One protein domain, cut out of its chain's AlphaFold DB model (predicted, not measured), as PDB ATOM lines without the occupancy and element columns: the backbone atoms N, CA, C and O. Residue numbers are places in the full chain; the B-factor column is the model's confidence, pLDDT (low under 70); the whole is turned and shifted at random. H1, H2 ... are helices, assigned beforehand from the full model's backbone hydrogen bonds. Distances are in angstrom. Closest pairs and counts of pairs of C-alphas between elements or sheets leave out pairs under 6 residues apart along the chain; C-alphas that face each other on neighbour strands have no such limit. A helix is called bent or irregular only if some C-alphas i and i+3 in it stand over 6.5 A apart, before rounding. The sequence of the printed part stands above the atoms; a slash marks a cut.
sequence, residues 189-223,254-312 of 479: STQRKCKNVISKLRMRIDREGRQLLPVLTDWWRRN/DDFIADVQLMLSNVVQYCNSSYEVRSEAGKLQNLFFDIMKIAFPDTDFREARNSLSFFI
ATOM      1  N   SER A 189     374.925  91.393 150.003       94.94
ATOM      2  CA  SER A 189     375.988  90.392 150.150       94.94
ATOM      3  C   SER A 189     376.163  89.573 148.868       94.94
ATOM      4  O   SER A 189     377.293  89.376 148.418       94.94
ATOM      5  N   THR A 190     375.058  89.177 148.235       95.06
ATOM      6  CA  THR A 190     375.021  88.510 146.926       95.06
ATOM      7  C   THR A 190     375.550  89.433 145.826       95.06
ATOM      8  O   THR A 190     376.429  89.034 145.063       95.06
ATOM      9  N   GLN A 191     375.123  90.699 145.811       95.81
ATOM     10  CA  GLN A 191     375.608  91.728 144.885       95.81
ATOM     11  C   GLN A 191     377.130  91.880 144.953       95.81
ATOM     12  O   GLN A 191     377.819  91.850 143.931       95.81
ATOM     13  N   ARG A 192     377.679  91.977 146.171       96.88
ATOM     14  CA  ARG A 192     379.125  92.089 146.402       96.88
ATOM     15  C   ARG A 192     379.884  90.840 145.951       96.88
ATOM     16  O   ARG A 192     380.991  90.976 145.427       96.88
ATOM     17  N   LYS A 193     379.306  89.645 146.121       96.75
ATOM     18  CA  LYS A 193     379.876  88.387 145.614       96.75
ATOM     19  C   LYS A 193     379.903  88.366 144.082       96.75
ATOM     20  O   LYS A 193     380.981  88.173 143.527       96.75
ATOM     21  N   CYS A 194     378.798  88.672 143.397       96.81
ATOM     22  CA  CYS A 194     378.767  88.747 141.928       96.81
ATOM     23  C   CYS A 194     379.722  89.823 141.377       96.81
ATOM     24  O   CYS A 194     380.430  89.572 140.400       96.81
ATOM     25  N   LYS A 195     379.852  90.975 142.058       96.25
ATOM     26  CA  LYS A 195     380.875  91.985 141.732       96.25
ATOM     27  C   LYS A 195     382.298  91.444 141.884       96.25
ATOM     28  O   LYS A 195     383.141  91.685 141.027       96.25
ATOM     29  N   ASN A 196     382.576  90.673 142.937       97.00
ATOM     30  CA  ASN A 196     383.878  90.021 143.079       97.00
ATOM     31  C   ASN A 196     384.135  89.040 141.926       97.00
ATOM     32  O   ASN A 196     385.205  89.091 141.326       97.00
ATOM     33  N   VAL A 197     383.147  88.210 141.576       97.38
ATOM     34  CA  VAL A 197     383.247  87.235 140.480       97.38
ATOM     35  C   VAL A 197     383.559  87.922 139.152       97.38
ATOM     36  O   VAL A 197     384.534  87.539 138.506       97.38
ATOM     37  N   ILE A 198     382.800  88.951 138.752       95.50
ATOM     38  CA  ILE A 198     383.006  89.615 137.453       95.50
ATOM     39  C   ILE A 198     384.373  90.318 137.387       95.50
ATOM     40  O   ILE A 198     385.105  90.146 136.411       95.50
ATOM     41  N   SER A 199     384.795  90.997 138.464       95.50
ATOM     42  CA  SER A 199     386.132  91.602 138.538       95.50
ATOM     43  C   SER A 199     387.252  90.552 138.529       95.50
ATOM     44  O   SER A 199     388.288  90.765 137.900       95.50
ATOM     45  N   LYS A 200     387.075  89.402 139.196       96.19
ATOM     46  CA  LYS A 200     388.048  88.292 139.168       96.19
ATOM     47  C   LYS A 200     388.128  87.649 137.787       96.19
ATOM     48  O   LYS A 200     389.237  87.363 137.342       96.19
ATOM     49  N   LEU A 201     386.995  87.464 137.110       94.69
ATOM     50  CA  LEU A 201     386.935  86.929 135.752       94.69
ATOM     51  C   LEU A 201     387.673  87.856 134.777       94.69
ATOM     52  O   LEU A 201     388.573  87.389 134.082       94.69
ATOM     53  N   ARG A 202     387.388  89.169 134.801       92.00
ATOM     54  CA  ARG A 202     388.099  90.154 133.965       92.00
ATOM     55  C   ARG A 202     389.606  90.149 134.241       92.00
ATOM     56  O   ARG A 202     390.389  89.954 133.321       92.00
ATOM     57  N   MET A 203     390.012  90.196 135.512       92.75
ATOM     58  CA  MET A 203     391.427  90.115 135.909       92.75
ATOM     59  C   MET A 203     392.139  88.828 135.455       92.75
ATOM     60  O   MET A 203     393.358  88.848 135.271       92.75
ATOM     61  N   ARG A 204     391.423  87.705 135.312       92.12
ATOM     62  CA  ARG A 204     391.975  86.458 134.760       92.12
ATOM     63  C   ARG A 204     392.065  86.506 133.238       92.12
ATOM     64  O   ARG A 204     393.106  86.136 132.709       92.12
ATOM     65  N   ILE A 205     391.053  87.032 132.548       90.50
ATOM     66  CA  ILE A 205     391.102  87.277 131.096       90.50
ATOM     67  C   ILE A 205     392.280  88.208 130.750       90.50
ATOM     68  O   ILE A 205     393.083  87.882 129.879       90.50
ATOM     69  N   ASP A 206     392.467  89.303 131.488       88.56
ATOM     70  CA  ASP A 206     393.539  90.277 131.235       88.56
ATOM     71  C   ASP A 206     394.955  89.693 131.430       88.56
ATOM     72  O   ASP A 206     395.902  90.100 130.751       88.56
ATOM     73  N   ARG A 207     395.114  88.736 132.359       90.06
ATOM     74  CA  ARG A 207     396.404  88.101 132.696       90.06
ATOM     75  C   ARG A 207     396.702  86.852 131.875       90.06
ATOM     76  O   ARG A 207     397.809  86.699 131.371       90.06
ATOM     77  N   GLU A 208     395.732  85.951 131.782       86.69
ATOM     78  CA  GLU A 208     395.882  84.585 131.268       86.69
ATOM     79  C   GLU A 208     395.217  84.412 129.891       86.69
ATOM     80  O   GLU A 208     395.508  83.445 129.188       86.69
ATOM     81  N   GLY A 209     394.370  85.355 129.454       83.75
ATOM     82  CA  GLY A 209     393.575  85.247 128.225       83.75
ATOM     83  C   GLY A 209     394.407  84.993 126.970       83.75
ATOM     84  O   GLY A 209     394.075  84.107 126.197       83.75
ATOM     85  N   ARG A 210     395.565  85.648 126.810       86.12
ATOM     86  CA  ARG A 210     396.466  85.404 125.659       86.12
ATOM     87  C   ARG A 210     397.004  83.971 125.580       86.12
ATOM     88  O   ARG A 210     397.426  83.553 124.510       86.12
ATOM     89  N   GLN A 211     397.048  83.251 126.703       85.94
ATOM     90  CA  GLN A 211     397.580  81.889 126.793       85.94
ATOM     91  C   GLN A 211     396.465  80.836 126.817       85.94
ATOM     92  O   GLN A 211     396.610  79.773 126.219       85.94
ATOM     93  N   LEU A 212     395.355  81.112 127.508       84.25
ATOM     94  CA  LEU A 212     394.247  80.166 127.673       84.25
ATOM     95  C   LEU A 212     393.170  80.300 126.585       84.25
ATOM     96  O   LEU A 212     392.558  79.291 126.214       84.25
ATOM     97  N   LEU A 213     392.948  81.535 126.122       90.31
ATOM     98  CA  LEU A 213     391.814  82.011 125.321       90.31
ATOM     99  C   LEU A 213     392.255  83.007 124.206       90.31
ATOM    100  O   LEU A 213     391.720  84.124 124.147       90.31
ATOM    101  N   PRO A 214     393.294  82.711 123.395       89.12
ATOM    102  CA  PRO A 214     393.830  83.668 122.426       89.12
ATOM    103  C   PRO A 214     392.785  84.175 121.423       89.12
ATOM    104  O   PRO A 214     392.721  85.386 121.186       89.12
ATOM    105  N   VAL A 215     391.923  83.302 120.884       87.56
ATOM    106  CA  VAL A 215     390.930  83.692 119.867       87.56
ATOM    107  C   VAL A 215     389.857  84.612 120.457       87.56
ATOM    108  O   VAL A 215     389.532  85.635 119.844       87.56
ATOM    109  N   LEU A 216     389.353  84.316 121.659       85.56
ATOM    110  CA  LEU A 216     388.416  85.186 122.386       85.56
ATOM    111  C   LEU A 216     389.063  86.521 122.780       85.56
ATOM    112  O   LEU A 216     388.452  87.576 122.618       85.56
ATOM    113  N   THR A 217     390.313  86.497 123.250       87.38
ATOM    114  CA  THR A 217     391.047  87.708 123.665       87.38
ATOM    115  C   THR A 217     391.233  88.674 122.496       87.38
ATOM    116  O   THR A 217     391.050  89.885 122.652       87.38
ATOM    117  N   ASP A 218     391.549  88.159 121.308       85.38
ATOM    118  CA  ASP A 218     391.671  88.986 120.108       85.38
ATOM    119  C   ASP A 218     390.325  89.291 119.436       85.38
ATOM    120  O   ASP A 218     390.228  90.276 118.703       85.38
ATOM    121  N   TRP A 219     389.263  88.520 119.695       83.19
ATOM    122  CA  TRP A 219     387.892  88.933 119.372       83.19
ATOM    123  C   TRP A 219     387.477  90.155 120.198       83.19
ATOM    124  O   TRP A 219     387.126  91.177 119.612       83.19
ATOM    125  N   TRP A 220     387.615  90.108 121.528       81.31
ATOM    126  CA  TRP A 220     387.298  91.240 122.404       81.31
ATOM    127  C   TRP A 220     388.139  92.475 122.086       81.31
ATOM    128  O   TRP A 220     387.577  93.552 121.917       81.31
ATOM    129  N   ARG A 221     389.458  92.328 121.884       83.00
ATOM    130  CA  ARG A 221     390.334  93.429 121.439       83.00
ATOM    131  C   ARG A 221     389.822  94.081 120.154       83.00
ATOM    132  O   ARG A 221     389.807  95.306 120.046       83.00
ATOM    133  N   ARG A 222     389.430  93.279 119.158       78.94
ATOM    134  CA  ARG A 222     388.873  93.790 117.895       78.94
ATOM    135  C   ARG A 222     387.516  94.452 118.111       78.94
ATOM    136  O   ARG A 222     387.292  95.503 117.535       78.94
ATOM    137  N   ASN A 223     386.654  93.904 118.962       73.31
ATOM    138  CA  ASN A 223     385.346  94.483 119.264       73.31
ATOM    139  C   ASN A 223     385.439  95.805 120.058       73.31
ATOM    140  O   ASN A 223     384.724  96.745 119.738       73.31
ATOM    141  N   ASP A 254     371.187  83.612 139.468       93.88
ATOM    142  CA  ASP A 254     370.833  82.897 138.243       93.88
ATOM    143  C   ASP A 254     370.677  83.845 137.048       93.88
ATOM    144  O   ASP A 254     371.207  83.550 135.979       93.88
ATOM    145  N   ASP A 255     370.082  85.033 137.240       93.88
ATOM    146  CA  ASP A 255     370.029  86.088 136.211       93.88
ATOM    147  C   ASP A 255     371.445  86.502 135.764       93.88
ATOM    148  O   ASP A 255     371.716  86.683 134.576       93.88
ATOM    149  N   PHE A 256     372.367  86.643 136.724       95.25
ATOM    150  CA  PHE A 256     373.764  86.998 136.466       95.25
ATOM    151  C   PHE A 256     374.514  85.874 135.732       95.25
ATOM    152  O   PHE A 256     375.276  86.151 134.802       95.25
ATOM    153  N   ILE A 257     374.278  84.609 136.096       95.00
ATOM    154  CA  ILE A 257     374.841  83.451 135.385       95.00
ATOM    155  C   ILE A 257     374.295  83.388 133.953       95.00
ATOM    156  O   ILE A 257     375.084  83.237 133.019       95.00
ATOM    157  N   ALA A 258     372.981  83.541 133.768       93.06
ATOM    158  CA  ALA A 258     372.333  83.515 132.458       93.06
ATOM    159  C   ALA A 258     372.893  84.602 131.525       93.06
ATOM    160  O   ALA A 258     373.184  84.323 130.362       93.06
ATOM    161  N   ASP A 259     373.140  85.808 132.042       93.62
ATOM    162  CA  ASP A 259     373.808  86.882 131.303       93.62
ATOM    163  C   ASP A 259     375.246  86.494 130.892       93.62
ATOM    164  O   ASP A 259     375.613  86.608 129.721       93.62
ATOM    165  N   VAL A 260     376.073  85.967 131.806       93.19
ATOM    166  CA  VAL A 260     377.440  85.516 131.456       93.19
ATOM    167  C   VAL A 260     377.407  84.410 130.392       93.19
ATOM    168  O   VAL A 260     378.218  84.412 129.464       93.19
ATOM    169  N   GLN A 261     376.443  83.495 130.465       92.44
ATOM    170  CA  GLN A 261     376.249  82.432 129.475       92.44
ATOM    171  C   GLN A 261     375.764  82.955 128.120       92.44
ATOM    172  O   GLN A 261     376.226  82.484 127.075       92.44
ATOM    173  N   LEU A 262     374.879  83.952 128.116       91.19
ATOM    174  CA  LEU A 262     374.412  84.619 126.904       91.19
ATOM    175  C   LEU A 262     375.559  85.364 126.210       91.19
ATOM    176  O   LEU A 262     375.715  85.239 124.997       91.19
ATOM    177  N   MET A 263     376.416  86.059 126.966       90.69
ATOM    178  CA  MET A 263     377.643  86.661 126.433       90.69
ATOM    179  C   MET A 263     378.512  85.604 125.730       90.69
ATOM    180  O   MET A 263     378.869  85.789 124.568       90.69
ATOM    181  N   LEU A 264     378.806  84.472 126.380       89.25
ATOM    182  CA  LEU A 264     379.592  83.386 125.772       89.25
ATOM    183  C   LEU A 264     378.931  82.826 124.500       89.25
ATOM    184  O   LEU A 264     379.607  82.633 123.488       89.25
ATOM    185  N   SER A 265     377.612  82.627 124.536       88.44
ATOM    186  CA  SER A 265     376.811  82.174 123.390       88.44
ATOM    187  C   SER A 265     376.956  83.114 122.192       88.44
ATOM    188  O   SER A 265     377.174  82.660 121.068       88.44
ATOM    189  N   ASN A 266     376.881  84.425 122.442       86.75
ATOM    190  CA  ASN A 266     377.023  85.457 121.421       86.75
ATOM    191  C   ASN A 266     378.413  85.398 120.771       86.75
ATOM    192  O   ASN A 266     378.503  85.355 119.545       86.75
ATOM    193  N   VAL A 267     379.498  85.334 121.555       84.06
ATOM    194  CA  VAL A 267     380.863  85.301 120.987       84.06
ATOM    195  C   VAL A 267     381.084  84.066 120.106       84.06
ATOM    196  O   VAL A 267     381.668  84.176 119.024       84.06
ATOM    197  N   VAL A 268     380.571  82.900 120.515       85.62
ATOM    198  CA  VAL A 268     380.639  81.676 119.701       85.62
ATOM    199  C   VAL A 268     379.891  81.840 118.373       85.62
ATOM    200  O   VAL A 268     380.420  81.455 117.327       85.62
ATOM    201  N   GLN A 269     378.696  82.439 118.394       84.38
ATOM    202  CA  GLN A 269     377.927  82.725 117.178       84.38
ATOM    203  C   GLN A 269     378.671  83.705 116.254       84.38
ATOM    204  O   GLN A 269     378.800  83.422 115.063       84.38
ATOM    205  N   TYR A 270     379.247  84.789 116.789       78.19
ATOM    206  CA  TYR A 270     379.992  85.778 115.991       78.19
ATOM    207  C   TYR A 270     381.275  85.246 115.358       78.19
ATOM    208  O   TYR A 270     381.687  85.740 114.309       78.19
ATOM    209  N   CYS A 271     381.902  84.229 115.944       79.50
ATOM    210  CA  CYS A 271     383.100  83.606 115.379       79.50
ATOM    211  C   CYS A 271     382.783  82.375 114.505       79.50
ATOM    212  O   CYS A 271     383.579  81.432 114.443       79.50
ATOM    213  N   ASN A 272     381.607  82.353 113.863       78.88
ATOM    214  CA  ASN A 272     381.128  81.273 112.990       78.88
ATOM    215  C   ASN A 272     381.158  79.873 113.642       78.88
ATOM    216  O   ASN A 272     381.295  78.863 112.954       78.88
ATOM    217  N   SER A 273     381.048  79.792 114.975       75.44
ATOM    218  CA  SER A 273     381.065  78.537 115.748       75.44
ATOM    219  C   SER A 273     382.270  77.609 115.494       75.44
ATOM    220  O   SER A 273     382.161  76.386 115.661       75.44
ATOM    221  N   SER A 274     383.436  78.174 115.144       84.50
ATOM    222  CA  SER A 274     384.692  77.413 115.024       84.50
ATOM    223  C   SER A 274     384.941  76.546 116.265       84.50
ATOM    224  O   SER A 274     384.679  76.966 117.396       84.50
ATOM    225  N   TYR A 275     385.460  75.329 116.064       86.56
ATOM    226  CA  TYR A 275     385.787  74.403 117.154       86.56
ATOM    227  C   TYR A 275     386.710  75.044 118.201       86.56
ATOM    228  O   TYR A 275     386.508  74.855 119.398       86.56
ATOM    229  N   GLU A 276     387.675  75.849 117.757       88.94
ATOM    230  CA  GLU A 276     388.625  76.532 118.633       88.94
ATOM    231  C   GLU A 276     387.924  77.545 119.551       88.94
ATOM    232  O   GLU A 276     388.117  77.516 120.763       88.94
ATOM    233  N   VAL A 277     386.998  78.341 119.007       88.19
ATOM    234  CA  VAL A 277     386.204  79.308 119.783       88.19
ATOM    235  C   VAL A 277     385.281  78.591 120.766       88.19
ATOM    236  O   VAL A 277     385.132  79.035 121.899       88.19
ATOM    237  N   ARG A 278     384.679  77.461 120.370       88.56
ATOM    238  CA  ARG A 278     383.827  76.650 121.260       88.56
ATOM    239  C   ARG A 278     384.628  76.015 122.399       88.56
ATOM    240  O   ARG A 278     384.173  76.016 123.540       88.56
ATOM    241  N   SER A 279     385.837  75.539 122.103       90.31
ATOM    242  CA  SER A 279     386.800  75.043 123.091       90.31
ATOM    243  C   SER A 279     387.211  76.143 124.078       90.31
ATOM    244  O   SER A 279     387.133  75.947 125.291       90.31
ATOM    245  N   GLU A 280     387.575  77.330 123.586       91.56
ATOM    246  CA  GLU A 280     387.903  78.480 124.435       91.56
ATOM    247  C   GLU A 280     386.710  78.960 125.271       91.56
ATOM    248  O   GLU A 280     386.856  79.161 126.477       91.56
ATOM    249  N   ALA A 281     385.515  79.068 124.688       91.25
ATOM    250  CA  ALA A 281     384.307  79.443 125.419       91.25
ATOM    251  C   ALA A 281     384.007  78.453 126.557       91.25
ATOM    252  O   ALA A 281     383.683  78.881 127.663       91.25
ATOM    253  N   GLY A 282     384.214  77.147 126.337       91.44
ATOM    254  CA  GLY A 282     384.127  76.125 127.384       91.44
ATOM    255  C   GLY A 282     385.182  76.283 128.490       91.44
ATOM    256  O   GLY A 282     384.852  76.190 129.671       91.44
ATOM    257  N   LYS A 283     386.445  76.586 128.150       92.50
ATOM    258  CA  LYS A 283     387.494  76.891 129.150       92.50
ATOM    259  C   LYS A 283     387.128  78.113 130.000       92.50
ATOM    260  O   LYS A 283     387.285  78.085 131.219       92.50
ATOM    261  N   LEU A 284     386.629  79.171 129.365       92.75
ATOM    262  CA  LEU A 284     386.206  80.400 130.030       92.75
ATOM    263  C   LEU A 284     384.966  80.184 130.911       92.75
ATOM    264  O   LEU A 284     384.908  80.698 132.027       92.75
ATOM    265  N   GLN A 285     384.010  79.377 130.447       93.56
ATOM    266  CA  GLN A 285     382.865  78.942 131.241       93.56
ATOM    267  C   GLN A 285     383.326  78.186 132.497       93.56
ATOM    268  O   GLN A 285     382.858  78.479 133.595       93.56
ATOM    269  N   ASN A 286     384.270  77.248 132.356       93.75
ATOM    270  CA  ASN A 286     384.840  76.517 133.490       93.75
ATOM    271  C   ASN A 286     385.485  77.480 134.500       93.75
ATOM    272  O   ASN A 286     385.117  77.450 135.670       93.75
ATOM    273  N   LEU A 287     386.336  78.401 134.031       94.19
ATOM    274  CA  LEU A 287     386.965  79.434 134.860       94.19
ATOM    275  C   LEU A 287     385.937  80.300 135.609       94.19
ATOM    276  O   LEU A 287     386.134  80.605 136.786       94.19
ATOM    277  N   PHE A 288     384.834  80.684 134.961       95.50
ATOM    278  CA  PHE A 288     383.739  81.395 135.621       95.50
ATOM    279  C   PHE A 288     383.125  80.563 136.757       95.50
ATOM    280  O   PHE A 288     383.017  81.064 137.877       95.50
ATOM    281  N   PHE A 289     382.785  79.293 136.514       95.44
ATOM    282  CA  PHE A 289     382.213  78.430 137.554       95.44
ATOM    283  C   PHE A 289     383.201  78.095 138.683       95.44
ATOM    284  O   PHE A 289     382.779  77.980 139.834       95.44
ATOM    285  N   ASP A 290     384.501  78.020 138.400       95.12
ATOM    286  CA  ASP A 290     385.535  77.844 139.424       95.12
ATOM    287  C   ASP A 290     385.626  79.076 140.346       95.12
ATOM    288  O   ASP A 290     385.743  78.938 141.564       95.12
ATOM    289  N   ILE A 291     385.491  80.292 139.795       96.06
ATOM    290  CA  ILE A 291     385.413  81.535 140.585       96.06
ATOM    291  C   ILE A 291     384.085  81.606 141.363       96.06
ATOM    292  O   ILE A 291     384.089  81.976 142.541       96.06
ATOM    293  N   MET A 292     382.961  81.213 140.750       95.81
ATOM    294  CA  MET A 292     381.652  81.143 141.416       95.81
ATOM    295  C   MET A 292     381.682  80.215 142.631       95.81
ATOM    296  O   MET A 292     381.241  80.622 143.703       95.81
ATOM    297  N   LYS A 293     382.275  79.020 142.505       95.56
ATOM    298  CA  LYS A 293     382.410  78.048 143.603       95.56
ATOM    299  C   LYS A 293     383.191  78.602 144.805       95.56
ATOM    300  O   LYS A 293     382.924  78.215 145.935       95.56
ATOM    301  N   ILE A 294     384.134  79.519 144.582       95.75
ATOM    302  CA  ILE A 294     384.883  80.186 145.661       95.75
ATOM    303  C   ILE A 294     384.038  81.288 146.327       95.75
ATOM    304  O   ILE A 294     384.104  81.466 147.541       95.75
ATOM    305  N   ALA A 295     383.241  82.039 145.559       95.25
ATOM    306  CA  ALA A 295     382.385  83.107 146.092       95.25
ATOM    307  C   ALA A 295     381.103  82.580 146.777       95.25
ATOM    308  O   ALA A 295     380.568  83.209 147.700       95.25
ATOM    309  N   PHE A 296     380.618  81.424 146.333       95.50
ATOM    310  CA  PHE A 296     379.379  80.772 146.750       95.50
ATOM    311  C   PHE A 296     379.647  79.274 147.013       95.50
ATOM    312  O   PHE A 296     379.194  78.428 146.243       95.50
ATOM    313  N   PRO A 297     380.407  78.928 148.071       93.88
ATOM    314  CA  PRO A 297     380.745  77.534 148.370       93.88
ATOM    315  C   PRO A 297     379.512  76.692 148.731       93.88
ATOM    316  O   PRO A 297     379.496  75.491 148.478       93.88
ATOM    317  N   ASP A 298     378.475  77.337 149.271       93.31
ATOM    318  CA  ASP A 298     377.235  76.715 149.751       93.31
ATOM    319  C   ASP A 298     376.193  76.492 148.634       93.31
ATOM    320  O   ASP A 298     375.077  76.057 148.908       93.31
ATOM    321  N   THR A 299     376.506  76.839 147.379       92.94
ATOM    322  CA  THR A 299     375.550  76.818 146.259       92.94
ATOM    323  C   THR A 299     376.093  76.002 145.090       92.94
ATOM    324  O   THR A 299     377.140  76.325 144.530       92.94
ATOM    325  N   ASP A 300     375.373  74.949 144.690       90.25
ATOM    326  CA  ASP A 300     375.729  74.161 143.507       90.25
ATOM    327  C   ASP A 300     375.048  74.716 142.248       90.25
ATOM    328  O   ASP A 300     373.838  74.601 142.072       90.25
ATOM    329  N   PHE A 301     375.847  75.267 141.334       92.06
ATOM    330  CA  PHE A 301     375.387  75.758 140.032       92.06
ATOM    331  C   PHE A 301     375.551  74.726 138.904       92.06
ATOM    332  O   PHE A 301     375.636  75.104 137.734       92.06
ATOM    333  N   ARG A 302     375.639  73.424 139.211       90.25
ATOM    334  CA  ARG A 302     375.799  72.352 138.211       90.25
ATOM    335  C   ARG A 302     374.720  72.365 137.127       90.25
ATOM    336  O   ARG A 302     375.049  72.163 135.963       90.25
ATOM    337  N   GLU A 303     373.464  72.621 137.484       90.50
ATOM    338  CA  GLU A 303     372.372  72.729 136.508       90.50
ATOM    339  C   GLU A 303     372.586  73.914 135.563       90.50
ATOM    340  O   GLU A 303     372.640  73.727 134.348       90.50
ATOM    341  N   ALA A 304     372.844  75.103 136.115       89.12
ATOM    342  CA  ALA A 304     373.175  76.276 135.319       89.12
ATOM    343  C   ALA A 304     374.407  76.019 134.435       89.12
ATOM    344  O   ALA A 304     374.374  76.311 133.249       89.12
ATOM    345  N   ARG A 305     375.477  75.387 134.935       89.12
ATOM    346  CA  ARG A 305     376.655  75.022 134.120       89.12
ATOM    347  C   ARG A 305     376.303  74.135 132.919       89.12
ATOM    348  O   ARG A 305     376.937  74.264 131.872       89.12
ATOM    349  N   ASN A 306     375.295  73.279 133.048       87.56
ATOM    350  CA  ASN A 306     374.865  72.377 131.985       87.56
ATOM    351  C   ASN A 306     373.969  73.049 130.927       87.56
ATOM    352  O   ASN A 306     373.876  72.518 129.827       87.56
ATOM    353  N   SER A 307     373.362  74.218 131.183       83.12
ATOM    354  CA  SER A 307     372.506  74.904 130.190       83.12
ATOM    355  C   SER A 307     373.260  75.285 128.904       83.12
ATOM    356  O   SER A 307     372.705  75.240 127.808       83.12
ATOM    357  N   LEU A 308     374.549  75.623 129.031       70.50
ATOM    358  CA  LEU A 308     375.409  76.087 127.938       70.50
ATOM    359  C   LEU A 308     376.149  74.937 127.217       70.50
ATOM    360  O   LEU A 308     376.849  75.173 126.229       70.50
ATOM    361  N   SER A 309     376.008  73.682 127.668       62.03
ATOM    362  CA  SER A 309     376.794  72.557 127.129       62.03
ATOM    363  C   SER A 309     376.501  72.231 125.659       62.03
ATOM    364  O   SER A 309     377.321  71.569 125.024       62.03
ATOM    365  N   PHE A 310     375.421  72.770 125.075       53.84
ATOM    366  CA  PHE A 310     375.123  72.718 123.636       53.84
ATOM    367  C   PHE A 310     376.290  73.164 122.734       53.84
ATOM    368  O   PHE A 310     376.395  72.704 121.596       53.84
ATOM    369  N   PHE A 311     377.199  74.018 123.219       58.78
ATOM    370  CA  PHE A 311     378.379  74.424 122.451       58.78
ATOM    371  C   PHE A 311     379.528  73.398 122.467       58.78
ATOM    372  O   PHE A 311     380.375  73.431 121.569       58.78
ATOM    373  N   ILE A 312     379.556  72.468 123.429       54.53
ATOM    374  CA  ILE A 312     380.651  71.513 123.652       54.53
ATOM    375  C   ILE A 312     380.253  70.118 123.130       54.53
ATOM    376  O   ILE A 312     379.433  69.440 123.757       54.53
TER     377      ILE A 312
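This is residues 189 to 223 and 254 to 312 of the 479 residues of the protein "Bromo domain-containing protein" of Ananas comosus var. bracteatus (UniProt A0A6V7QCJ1). The longest helix, H1, crosses one side of the helical hairpin H3-H4; short H2 turns across that side beyond H1, and small H5 lies on the hairpin's other side. The printed part has 94 residues with five named helices, H1 to H5: all helix, compact, radius of gyration of the C-alphas 13.0 A, spans 37 by 28 by 19 A.

H1, residues 189 to 212, 30.7 A, begins at C-alpha 189 (375.988, 90.392, 150.150); it has a kink of 51 degrees near residue 206 and is irregular, C-alphas 207 and 210 being 7.5 A apart. H2 is residues 214 to 223, H3 254 to 270, 24.2 A, H4 275 to 295, 30.4 A. H5, residues 302 to 307, ends at C-alpha 307 (372.506, 74.904, 130.190).

The hub, H4, touches H1, opposite ways at a steep tilt of 38 degrees; the closest C-alphas, Lys 193 and Ala 295, are 5.9 A apart. H4 touches H2 with residues 276 to 281 alone, about perpendicular at 90 degrees, closest C-alphas Val 215 and Val 277, 6.4 A. H3 and H4, a hairpin, touch at a shallow 16 degrees, closest C-alphas Val 268 and Val 277, 6.0 A. H3 and H5 only just touch, with 3 pairs of C-alphas within 8 A, closest Ile 257 and Ala 304, 7.4 A. Every O i to N i+4 pair is within hydrogen-bond range in H2, H3, H4 and H5; in H1, 18 of 20.

Residues 224 to 253 are not printed, a gap of 26.6 A between C-alphas 223 and 254. No link printed whole is long. Residues 309 to 312 have pLDDT under 70.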